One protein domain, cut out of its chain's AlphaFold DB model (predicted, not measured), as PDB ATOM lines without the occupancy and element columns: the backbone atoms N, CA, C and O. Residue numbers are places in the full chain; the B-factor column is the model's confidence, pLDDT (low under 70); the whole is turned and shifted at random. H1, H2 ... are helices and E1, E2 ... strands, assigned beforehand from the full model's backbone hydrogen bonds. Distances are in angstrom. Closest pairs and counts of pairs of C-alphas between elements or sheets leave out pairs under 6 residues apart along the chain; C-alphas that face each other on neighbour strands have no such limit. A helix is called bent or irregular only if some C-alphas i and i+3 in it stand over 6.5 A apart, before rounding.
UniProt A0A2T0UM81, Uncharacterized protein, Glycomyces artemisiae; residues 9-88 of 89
ATOM      1  N   ILE A   9      45.342 -48.726  29.472       97.06
ATOM      2  CA  ILE A   9      46.615 -49.126  30.062       97.06
ATOM      3  C   ILE A   9      46.333 -50.060  31.230       97.06
ATOM      4  O   ILE A   9      45.632 -49.710  32.178       97.06
ATOM      5  N   GLY A  10      46.891 -51.261  31.157       97.19
ATOM      6  CA  GLY A  10      46.831 -52.239  32.226       97.19
ATOM      7  C   GLY A  10      47.902 -51.954  33.269       97.19
ATOM      8  O   GLY A  10      49.063 -51.717  32.935       97.19
ATOM      9  N   PHE A  11      47.512 -52.025  34.535       96.81
ATOM     10  CA  PHE A  11      48.411 -52.065  35.677       96.81
ATOM     11  C   PHE A  11      48.672 -53.523  36.040       96.81
ATOM     12  O   PHE A  11      47.735 -54.273  36.328       96.81
ATOM     13  N   TYR A  12      49.933 -53.934  36.007       96.12
ATOM     14  CA  TYR A  12      50.360 -55.299  36.276       96.12
ATOM     15  C   TYR A  12      51.233 -55.345  37.515       96.12
ATOM     16  O   TYR A  12      52.164 -54.564  37.624       96.12
ATOM     17  N   SER A  13      51.006 -56.314  38.391       96.00
ATOM     18  CA  SER A  13      51.894 -56.618  39.511       96.00
ATOM     19  C   SER A  13      52.606 -57.940  39.291       96.00
ATOM     20  O   SER A  13      52.007 -58.901  38.809       96.00
ATOM     21  N   LEU A  14      53.846 -58.030  39.763       94.38
ATOM     22  CA  LEU A  14      54.563 -59.284  39.919       94.38
ATOM     23  C   LEU A  14      53.937 -60.097  41.058       94.38
ATOM     24  O   LEU A  14      53.834 -59.626  42.189       94.38
ATOM     25  N   GLN A  15      53.507 -61.312  40.749       91.88
ATOM     26  CA  GLN A  15      53.029 -62.324  41.690       91.88
ATOM     27  C   GLN A  15      53.869 -63.602  41.520       91.88
ATOM     28  O   GLN A  15      54.777 -63.653  40.688       91.88
ATOM     29  N   ALA A  16      53.609 -64.636  42.328       90.06
ATOM     30  CA  ALA A  16      54.407 -65.868  42.329       90.06
ATOM     31  C   ALA A  16      54.425 -66.593  40.966       90.06
ATOM     32  O   ALA A  16      55.396 -67.270  40.640       90.06
ATOM     33  N   ASP A  17      53.364 -66.434  40.177       91.25
ATOM     34  CA  ASP A  17      53.161 -66.997  38.841       91.25
ATOM     35  C   ASP A  17      53.539 -66.031  37.700       91.25
ATOM     36  O   ASP A  17      53.417 -66.383  36.526       91.25
ATOM     37  N   GLY A  18      54.039 -64.833  38.025       92.25
ATOM     38  CA  GLY A  18      54.479 -63.824  37.062       92.25
ATOM     39  C   GLY A  18      53.673 -62.526  37.116       92.25
ATOM     40  O   GLY A  18      53.045 -62.193  38.117       92.25
ATOM     41  N   MET A  19      53.741 -61.744  36.037       93.75
ATOM     42  CA  MET A  19      53.056 -60.452  35.953       93.75
ATOM     43  C   MET A  19      51.563 -60.654  35.709       93.75
ATOM     44  O   MET A  19      51.159 -61.116  34.642       93.75
ATOM     45  N   ARG A  20      50.743 -60.246  36.672       95.56
ATOM     46  CA  ARG A  20      49.287 -60.338  36.613       95.56
ATOM     47  C   ARG A  20      48.669 -58.954  36.551       95.56
ATOM     48  O   ARG A  20      49.056 -58.069  37.306       95.56
ATOM     49  N   LYS A  21      47.685 -58.784  35.671       96.94
ATOM     50  CA  LYS A  21      46.895 -57.554  35.573       96.94
ATOM     51  C   LYS A  21      46.026 -57.397  36.820       96.94
ATOM     52  O   LYS A  21      45.308 -58.331  37.175       96.94
ATOM     53  N   VAL A  22      46.104 -56.240  37.463       97.44
ATOM     54  CA  VAL A  22      45.428 -55.935  38.735       97.44
ATOM     55  C   VAL A  22      44.486 -54.736  38.635       97.44
ATOM     56  O   VAL A  22      43.544 -54.647  39.416       97.44
ATOM     57  N   ALA A  23      44.683 -53.852  37.656       98.12
ATOM     58  CA  ALA A  23      43.748 -52.777  37.332       98.12
ATOM     59  C   ALA A  23      43.890 -52.340  35.865       98.12
ATOM     60  O   ALA A  23      44.858 -52.712  35.194       98.12
ATOM     61  N   VAL A  24      42.943 -51.547  35.368       98.12
ATOM     62  CA  VAL A  24      42.981 -50.944  34.030       98.12
ATOM     63  C   VAL A  24      42.569 -49.479  34.111       98.12
ATOM     64  O   VAL A  24      41.493 -49.166  34.613       98.12
ATOM     65  N   TYR A  25      43.402 -48.597  33.565       97.62
ATOM     66  CA  TYR A  25      43.050 -47.204  33.302       97.62
ATOM     67  C   TYR A  25      42.509 -47.095  31.883       97.62
ATOM     68  O   TYR A  25      43.162 -47.548  30.940       97.62
ATOM     69  N   SER A  26      41.337 -46.489  31.722       96.94
ATOM     70  CA  SER A  26      40.717 -46.270  30.417       96.94
ATOM     71  C   SER A  26      40.485 -44.784  30.183       96.94
ATOM     72  O   SER A  26      39.857 -44.107  30.989       96.94
ATOM     73  N   ARG A  27      40.954 -44.273  29.046       94.88
ATOM     74  CA  ARG A  27      40.638 -42.929  28.573       94.88
ATOM     75  C   ARG A  27      39.303 -42.942  27.839       94.88
ATOM     76  O   ARG A  27      39.133 -43.642  26.838       94.88
ATOM     77  N   THR A  28      38.394 -42.119  28.328       92.12
ATOM     78  CA  THR A  28      37.068 -41.843  27.773       92.12
ATOM     79  C   THR A  28      36.975 -40.370  27.382       92.12
ATOM     80  O   THR A  28      37.883 -39.591  27.683       92.12
ATOM     81  N   ASP A  29      35.886 -39.980  26.724       89.06
ATOM     82  CA  ASP A  29      35.652 -38.574  26.373       89.06
ATOM     83  C   ASP A  29      35.425 -37.697  27.625       89.06
ATOM     84  O   ASP A  29      35.698 -36.500  27.591       89.06
ATOM     85  N   ASP A  30      35.014 -38.308  28.743       88.88
ATOM     86  CA  ASP A  30      34.757 -37.641  30.026       88.88
ATOM     87  C   ASP A  30      35.978 -37.629  30.971       88.88
ATOM     88  O   ASP A  30      35.914 -37.063  32.062       88.88
ATOM     89  N   GLY A  31      37.096 -38.257  30.583       92.94
ATOM     90  CA  GLY A  31      38.318 -38.348  31.393       92.94
ATOM     91  C   GLY A  31      38.850 -39.775  31.548       92.94
ATOM     92  O   GLY A  31      38.629 -40.634  30.691       92.94
ATOM     93  N   ILE A  32      39.582 -40.035  32.635       96.06
ATOM     94  CA  ILE A  32      40.142 -41.360  32.942       96.06
ATOM     95  C   ILE A  32      39.221 -42.123  33.895       96.06
ATOM     96  O   ILE A  32      38.899 -41.643  34.981       96.06
ATOM     97  N   THR A  33      38.851 -43.344  33.519       96.56
ATOM     98  CA  THR A  33      38.199 -44.311  34.405       96.56
ATOM     99  C   THR A  33      39.196 -45.370  34.871       96.56
ATOM    100  O   THR A  33      40.209 -45.625  34.216       96.56
ATOM    101  N   LEU A  34      38.915 -45.977  36.024       97.31
ATOM    102  CA  LEU A  34      39.752 -46.999  36.644       97.31
ATOM    103  C   LEU A  34      38.906 -48.216  37.016       97.31
ATOM    104  O   LEU A  34      38.032 -48.121  37.878       97.31
ATOM    105  N   ASP A  35      39.226 -49.355  36.408       97.94
ATOM    106  CA  ASP A  35      38.641 -50.654  36.730       97.94
ATOM    107  C   ASP A  35      39.618 -51.459  37.594       97.94
ATOM    108  O   ASP A  35      40.737 -51.764  37.171       97.94
ATOM    109  N   ILE A  36      39.199 -51.822  38.807       98.06
ATOM    110  CA  ILE A  36      39.985 -52.658  39.721       98.06
ATOM    111  C   ILE A  36      39.668 -54.132  39.463       98.06
ATOM    112  O   ILE A  36      38.506 -54.530  39.443       98.06
ATOM    113  N   LEU A  37      40.710 -54.943  39.259       97.38
ATOM    114  CA  LEU A  37      40.602 -56.392  39.034       97.38
ATOM    115  C   LEU A  37      41.063 -57.215  40.249       97.38
ATOM    116  O   LEU A  37      40.719 -58.390  40.361       97.38
ATOM    117  N   ASP A  38      41.878 -56.621  41.124       95.88
ATOM    118  CA  ASP A  38      42.353 -57.210  42.378       95.88
ATOM    119  C   ASP A  38      42.362 -56.130  43.469       95.88
ATOM    120  O   ASP A  38      43.195 -55.221  43.448       95.88
ATOM    121  N   ASP A  39      41.448 -56.242  44.435       96.12
ATOM    122  CA  ASP A  39      41.219 -55.240  45.489       96.12
ATOM    123  C   ASP A  39      42.463 -54.966  46.347       96.12
ATOM    124  O   ASP A  39      42.619 -53.883  46.912       96.12
ATOM    125  N   ARG A  40      43.419 -55.905  46.403       95.81
ATOM    126  CA  ARG A  40      44.698 -55.694  47.107       95.81
ATOM    127  C   ARG A  40      45.510 -54.543  46.510       95.81
ATOM    128  O   ARG A  40      46.346 -53.966  47.202       95.81
ATOM    129  N   TRP A  41      45.269 -54.225  45.240       95.81
ATOM    130  CA  TRP A  41      45.934 -53.162  44.490       95.81
ATOM    131  C   TRP A  41      45.070 -51.916  44.326       95.81
ATOM    132  O   TRP A  41      45.557 -50.929  43.776       95.81
ATOM    133  N   GLU A  42      43.831 -51.929  44.832       96.75
ATOM    134  CA  GLU A  42      42.887 -50.821  44.694       96.75
ATOM    135  C   GLU A  42      43.500 -49.508  45.162       96.75
ATOM    136  O   GLU A  42      43.513 -48.534  44.415       96.75
ATOM    137  N   ARG A  43      44.049 -49.499  46.381       96.69
ATOM    138  CA  ARG A  43      44.628 -48.290  46.964       96.69
ATOM    139  C   ARG A  43      45.715 -47.709  46.068       96.69
ATOM    140  O   ARG A  43      45.618 -46.561  45.680       96.69
ATOM    141  N   MET A  44      46.701 -48.517  45.681       95.12
ATOM    142  CA  MET A  44      47.808 -48.036  44.852       95.12
ATOM    143  C   MET A  44      47.330 -47.549  43.479       95.12
ATOM    144  O   MET A  44      47.814 -46.538  42.983       95.12
ATOM    145  N   ALA A  45      46.381 -48.255  42.860       96.25
ATOM    146  CA  ALA A  45      45.830 -47.845  41.575       96.25
ATOM    147  C   ALA A  45      45.050 -46.520  41.682       96.25
ATOM    148  O   ALA A  45      45.159 -45.649  40.820       96.25
ATOM    149  N   ARG A  46      44.290 -46.339  42.767       96.69
ATOM    150  CA  ARG A  46      43.593 -45.081  43.046       96.69
ATOM    151  C   ARG A  46      44.560 -43.947  43.353       96.69
ATOM    152  O   ARG A  46      44.358 -42.879  42.798       96.69
ATOM    153  N   ASP A  47      45.606 -44.194  44.138       95.94
ATOM    154  CA  ASP A  47      46.619 -43.191  44.478       95.94
ATOM    155  C   ASP A  47      47.259 -42.624  43.194       95.94
ATOM    156  O   ASP A  47      47.383 -41.414  43.053       95.94
ATOM    157  N   TYR A  48      47.564 -43.454  42.186       95.25
ATOM    158  CA  TYR A  48      48.028 -42.938  40.887       95.25
ATOM    159  C   TYR A  48      46.989 -42.081  40.164       95.25
ATOM    160  O   TYR A  48      47.351 -41.091  39.534       95.25
ATOM    161  N   LEU A  49      45.709 -42.453  40.224       94.88
ATOM    162  CA  LEU A  49      44.639 -41.692  39.585       94.88
ATOM    163  C   LEU A  49      44.412 -40.334  40.274       94.88
ATOM    164  O   LEU A  49      44.208 -39.333  39.587       94.88
ATOM    165  N   THR A  50      44.433 -40.305  41.611       95.31
ATOM    166  CA  THR A  50      44.111 -39.122  42.426       95.31
ATOM    167  C   THR A  50      45.306 -38.209  42.640       95.31
ATOM    168  O   THR A  50      45.192 -37.000  42.451       95.31
ATOM    169  N   ASP A  51      46.449 -38.777  43.012       95.25
ATOM    170  CA  ASP A  51      47.649 -38.025  43.386       95.25
ATOM    171  C   ASP A  51      48.539 -37.772  42.162       95.25
ATOM    172  O   ASP A  51      49.429 -36.918  42.180       95.25
ATOM    173  N   GLY A  52      48.257 -38.486  41.072       94.50
ATOM    174  CA  GLY A  52      48.952 -38.384  39.807       94.50
ATOM    175  C   GLY A  52      50.215 -39.231  39.748       94.50
ATOM    176  O   GLY A  52      50.598 -39.961  40.665       94.50
ATOM    177  N   ILE A  53      50.890 -39.131  38.611       94.75
ATOM    178  CA  ILE A  53      52.123 -39.855  38.343       94.75
ATOM    179  C   ILE A  53      53.162 -38.921  37.726       94.75
ATOM    180  O   ILE A  53      52.840 -38.027  36.944       94.75
ATOM    181  N   LEU A  54      54.431 -39.111  38.092       94.31
ATOM    182  CA  LEU A  54      55.527 -38.332  37.524       94.31
ATOM    183  C   LEU A  54      55.668 -38.634  36.028       94.31
ATOM    184  O   LEU A  54      55.951 -39.777  35.650       94.31
ATOM    185  N   HIS A  55      55.526 -37.589  35.217       93.56
ATOM    186  CA  HIS A  55      55.892 -37.555  33.810       93.56
ATOM    187  C   HIS A  55      57.356 -37.098  33.703       93.56
ATOM    188  O   HIS A  55      57.669 -35.910  33.775       93.56
ATOM    189  N   GLN A  56      58.265 -38.055  33.551       89.94
ATOM    190  CA  GLN A  56      59.719 -37.909  33.482       89.94
ATOM    191  C   GLN A  56      60.150 -36.879  32.437       89.94
ATOM    192  O   GLN A  56      60.960 -36.006  32.741       89.94
ATOM    193  N   ARG A  57      59.585 -36.930  31.223       88.12
ATOM    194  CA  ARG A  57      59.925 -35.985  30.145       88.12
ATOM    195  C   ARG A  57      59.589 -34.531  30.488       88.12
ATOM    196  O   ARG A  57      60.297 -33.631  30.043       88.12
ATOM    197  N   LEU A  58      58.516 -34.303  31.246       90.56
ATOM    198  CA  LEU A  58      58.080 -32.966  31.658       90.56
ATOM    199  C   LEU A  58      58.643 -32.551  33.025       90.56
ATOM    200  O   LEU A  58      58.593 -31.372  33.365       90.56
ATOM    201  N   GLY A  59      59.158 -33.500  33.813       92.81
ATOM    202  CA  GLY A  59      59.597 -33.263  35.188       92.81
ATOM    203  C   GLY A  59      58.457 -32.848  36.124       92.81
ATOM    204  O   GLY A  59      58.701 -32.144  37.100       92.81
ATOM    205  N   ALA A  60      57.218 -33.245  35.819       93.69
ATOM    206  CA  ALA A  60      56.017 -32.799  36.522       93.69
ATOM    207  C   ALA A  60      55.087 -33.970  36.855       93.69
ATOM    208  O   ALA A  60      55.033 -34.960  36.126       93.69
ATOM    209  N   VAL A  61      54.346 -33.850  37.958       95.56
ATOM    210  CA  VAL A  61      53.268 -34.790  38.290       95.56
ATOM    211  C   VAL A  61      52.055 -34.456  37.436       95.56
ATOM    212  O   VAL A  61      51.642 -33.300  37.363       95.56
ATOM    213  N   VAL A  62      51.502 -35.474  36.787       94.88
ATOM    214  CA  VAL A  62      50.310 -35.364  35.952       94.88
ATOM    215  C   VAL A  62      49.189 -36.176  36.583       94.88
ATOM    216  O   VAL A  62      49.384 -37.343  36.919       94.88
ATOM    217  N   THR A  63      48.023 -35.555  36.738       93.81
ATOM    218  CA  THR A  63      46.805 -36.172  37.276       93.81
ATOM    219  C   THR A  63      45.850 -36.580  36.153       93.81
ATOM    220  O   THR A  63      46.042 -36.223  34.987       93.81
ATOM    221  N   ALA A  64      44.779 -37.291  36.512       93.19
ATOM    222  CA  ALA A  64      43.704 -37.666  35.592       93.19
ATOM    223  C   ALA A  64      42.998 -36.472  34.905       93.19
ATOM    224  O   ALA A  64      42.336 -36.681  33.889       93.19
ATOM    225  N   ASP A  65      43.178 -35.237  35.396       93.88
ATOM    226  CA  ASP A  65      42.641 -34.003  34.790       93.88
ATOM    227  C   ASP A  65      43.295 -33.660  33.442       93.88
ATOM    228  O   ASP A  65      42.778 -32.859  32.661       93.88
ATOM    229  N   HIS A  66      44.431 -34.295  33.142       94.25
ATOM    230  CA  HIS A  66      45.094 -34.232  31.847       94.25
ATOM    231  C   HIS A  66      45.189 -35.644  31.248       94.25
ATOM    232  O   HIS A  66      46.275 -36.232  31.243       94.25
ATOM    233  N   PRO A  67      44.078 -36.205  30.723       93.31
ATOM    234  CA  PRO A  67      43.969 -37.622  30.376       93.31
ATOM    235  C   PRO A  67      45.064 -38.127  29.435       93.31
ATOM    236  O   PRO A  67      45.624 -39.198  29.650       93.31
ATOM    237  N   ASP A  68      45.403 -37.351  28.406       93.00
ATOM    238  CA  ASP A  68      46.430 -37.736  27.434       93.00
ATOM    239  C   ASP A  68      47.816 -37.802  28.081       93.00
ATOM    240  O   ASP A  68      48.500 -38.817  27.975       93.00
ATOM    241  N   LEU A  69      48.194 -36.755  28.821       94.19
ATOM    242  CA  LEU A  69      49.480 -36.682  29.514       94.19
ATOM    243  C   LEU A  69      49.594 -37.731  30.624       94.19
ATOM    244  O   LEU A  69      50.679 -38.252  30.862       94.19
ATOM    245  N   PHE A  70      48.492 -38.049  31.302       95.56
ATOM    246  CA  PHE A  70      48.456 -39.082  32.331       95.56
ATOM    247  C   PHE A  70      48.730 -40.465  31.731       95.56
ATOM    248  O   PHE A  70      49.576 -41.210  32.228       95.56
ATOM    249  N   MET A  71      48.059 -40.786  30.622       95.38
ATOM    250  CA  MET A  71      48.245 -42.052  29.913       95.38
ATOM    251  C   MET A  71      49.646 -42.151  29.287       95.38
ATOM    252  O   MET A  71      50.270 -43.208  29.358       95.38
ATOM    253  N   GLU A  72      50.187 -41.055  28.740       94.44
ATOM    254  CA  GLU A  72      51.590 -40.985  28.303       94.44
ATOM    255  C   GLU A  72      52.547 -41.256  29.461       94.44
ATOM    256  O   GLU A  72      53.449 -42.087  29.339       94.44
ATOM    257  N   ALA A  73      52.326 -40.587  30.595       94.75
ATOM    258  CA  ALA A  73      53.161 -40.758  31.763       94.75
ATOM    259  C   ALA A  73      53.143 -42.221  32.208       94.75
ATOM    260  O   ALA A  73      54.213 -42.784  32.407       94.75
ATOM    261  N   LEU A  74      51.992 -42.889  32.322       94.12
ATOM    262  CA  LEU A  74      51.926 -44.304  32.723       94.12
ATOM    263  C   LEU A  74      52.847 -45.220  31.895       94.12
ATOM    264  O   LEU A  74      53.439 -46.128  32.469       94.12
ATOM    265  N   LEU A  75      53.051 -44.942  30.606       93.12
ATOM    266  CA  LEU A  75      53.888 -45.749  29.705       93.12
ATOM    267  C   LEU A  75      55.376 -45.393  29.719       93.12
ATOM    268  O   LEU A  75      56.176 -46.088  29.086       93.12
ATOM    269  N   GLU A  76      55.774 -44.315  30.393       90.56
ATOM    270  CA  GLU A  76      57.188 -43.973  30.469       90.56
ATOM    271  C   GLU A  76      57.984 -45.078  31.179       90.56
ATOM    272  O   GLU A  76      57.507 -45.653  32.162       90.56
ATOM    273  N   PRO A  77      59.222 -45.357  30.729       82.25
ATOM    274  CA  PRO A  77      60.074 -46.338  31.376       82.25
ATOM    275  C   PRO A  77      60.305 -45.955  32.836       82.25
ATOM    276  O   PRO A  77      60.826 -44.880  33.145       82.25
ATOM    277  N   ARG A  78      59.953 -46.858  33.745       81.38
ATOM    278  CA  ARG A  78      60.224 -46.713  35.173       81.38
ATOM    279  C   ARG A  78      60.990 -47.926  35.654       81.38
ATOM    280  O   ARG A  78      60.724 -49.047  35.236       81.38
ATOM    281  N   ASN A  79      61.948 -47.702  36.548       74.50
ATOM    282  CA  ASN A  79      62.753 -48.775  37.124       74.50
ATOM    283  C   ASN A  79      61.968 -49.467  38.254       74.50
ATOM    284  O   ASN A  79      62.330 -49.387  39.426       74.50
ATOM    285  N   MET A  80      60.821 -50.051  37.906       79.25
ATOM    286  CA  MET A  80      59.897 -50.699  38.832       79.25
ATOM    287  C   MET A  80      60.099 -52.208  38.773       79.25
ATOM    288  O   MET A  80      59.966 -52.831  37.726       79.25
ATOM    289  N   THR A  81      60.452 -52.805  39.909       79.88
ATOM    290  CA  THR A  81      60.750 -54.246  39.987       79.88
ATOM    291  C   THR A  81      59.501 -55.093  40.234       79.88
ATOM    292  O   THR A  81      59.480 -56.272  39.897       79.88
ATOM    293  N   TYR A  82      58.458 -54.506  40.828       89.12
ATOM    294  CA  TYR A  82      57.302 -55.247  41.348       89.12
ATOM    295  C   TYR A  82      56.010 -55.022  40.571       89.12
ATOM    296  O   TYR A  82      55.037 -55.728  40.806       89.12
ATOM    297  N   TYR A  83      55.980 -54.048  39.670       91.31
ATOM    298  CA  TYR A  83      54.815 -53.751  38.856       91.31
ATOM    299  C   TYR A  83      55.210 -53.022  37.576       91.31
ATOM    300  O   TYR A  83      56.335 -52.548  37.447       91.31
ATOM    301  N   ASP A  84      54.282 -52.971  36.630       94.00
ATOM    302  CA  ASP A  84      54.493 -52.462  35.283       94.00
ATOM    303  C   ASP A  84      53.177 -51.919  34.709       94.00
ATOM    304  O   ASP A  84      52.088 -52.347  35.108       94.00
ATOM    305  N   PHE A  85      53.280 -50.999  33.757       95.00
ATOM    306  CA  PHE A  85      52.145 -50.427  33.039       95.00
ATOM    307  C   PHE A  85      52.288 -50.730  31.556       95.00
ATOM    308  O   PHE A  85      53.342 -50.508  30.964       95.00
ATOM    309  N   ARG A  86      51.229 -51.258  30.940       94.69
ATOM    310  CA  ARG A  86      51.295 -51.753  29.559       94.69
ATOM    311  C   ARG A  86      50.106 -51.283  28.738       94.69
ATOM    312  O   ARG A  86      49.001 -51.237  29.278       94.69
ATOM    313  N   PRO A  87      50.300 -50.981  27.444       94.31
ATOM    314  CA  PRO A  87      49.188 -50.691  26.553       94.31
ATOM    315  C   PRO A  87      48.289 -51.925  26.422       94.31
ATOM    316  O   PRO A  87      48.779 -53.050  26.315       94.31
ATOM    317  N   GLU A  88      46.978 -51.706  26.422       90.50
ATOM    318  CA  GLU A  88      45.973 -52.752  26.221       90.50
ATOM    319  C   GLU A  88      45.263 -52.566  24.869       90.50
ATOM    320  O   GLU A  88      45.097 -51.420  24.431       90.50
TER     321      GLU A  88
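This is residues 9 to 88 of the 89 residues of an uncharacterized protein of Glycomyces artemisiae (UniProt A0A2T0UM81). This is a strongly twisted wall of four antiparallel strands, E3, E2, E1 and E6, with two helices, H1 and H2, over one face and no named helix over the other. H2 is sandwiched between that wall and a small hairpin, E4 and E5, which lies farthest from the mean of the C-alphas. The printed part has 80 residues with two named helices and six named strands, in the order E1 E2 E3 H1 E4 E5 H2 E6; the class is mixed, helices and strands. The whole is compact, with a radius of gyration of the C-alphas of 12.0 A and spans of 34 by 26 by 21 A.

Find C-alpha 9 at (46.615, -49.126, 30.062); from there E1 runs over residues 9 to 15, 18.7 A. E2, residues 18 to 28, is the longest strand at 29.5 A, and E3, residues 31 to 36, measures 16.6 A. H1, residues 39 to 51, begins at C-alpha 39 at (41.219, -55.240, 45.489) and spans 18.5 A; it is irregular, with C-alphas 40 and 43 7.4 A apart. Next come E4, residues 53 to 55, and E5, residues 60 to 62, then H2, residues 67 to 75, 12.8 A. E6, residues 83 to 87, runs 13.9 A and ends at C-alpha 87 at (49.188, -50.691, 26.553).

Begin with E1, an inner strand: it and E2 form a hairpin, with N 11 and O 23 at 2.8 A. E2 and E3 form another, with N 26 and O 33 at 2.9 A; E1, E2 and E3 make a meander, each strand the antiparallel neighbour of the one before. On the other side of E1 look for edge strand E6, antiparallel, with N 12 and O 84 at 2.8 A. H1 and H2 are on the same face of the sheet, making two layers, helices over strands, yet they are apart from each other. H1 is over E3 and E2 at a height of 8.7 A; its closest C-alphas to E3 are Ile 36 and Glu 42, 6.0 A. H2 is over E2 and E1 at 8.2 A, only just slantwise to the strands at 31 degrees to E1 on the local plane. In the hairpin E4 and E5, N 53 and O 62 are 2.9 A apart; the closest C-alphas of E4 and H2 are His 55 and Ala 73, 4.7 A. O i to N i+4 pairs are within hydrogen-bond range in 7 of 9 cases in H1 and 4 of 5 in H2.

The two C-alphas farthest apart, Ala 16 and Asp 29, are 36.8 A apart, while those of Ile 9 and Glu 88 are 5.3 A apart. The printed part has no cut and no long link. Mean pLDDT of the printed part is 93.5, and no printed residue is under 70.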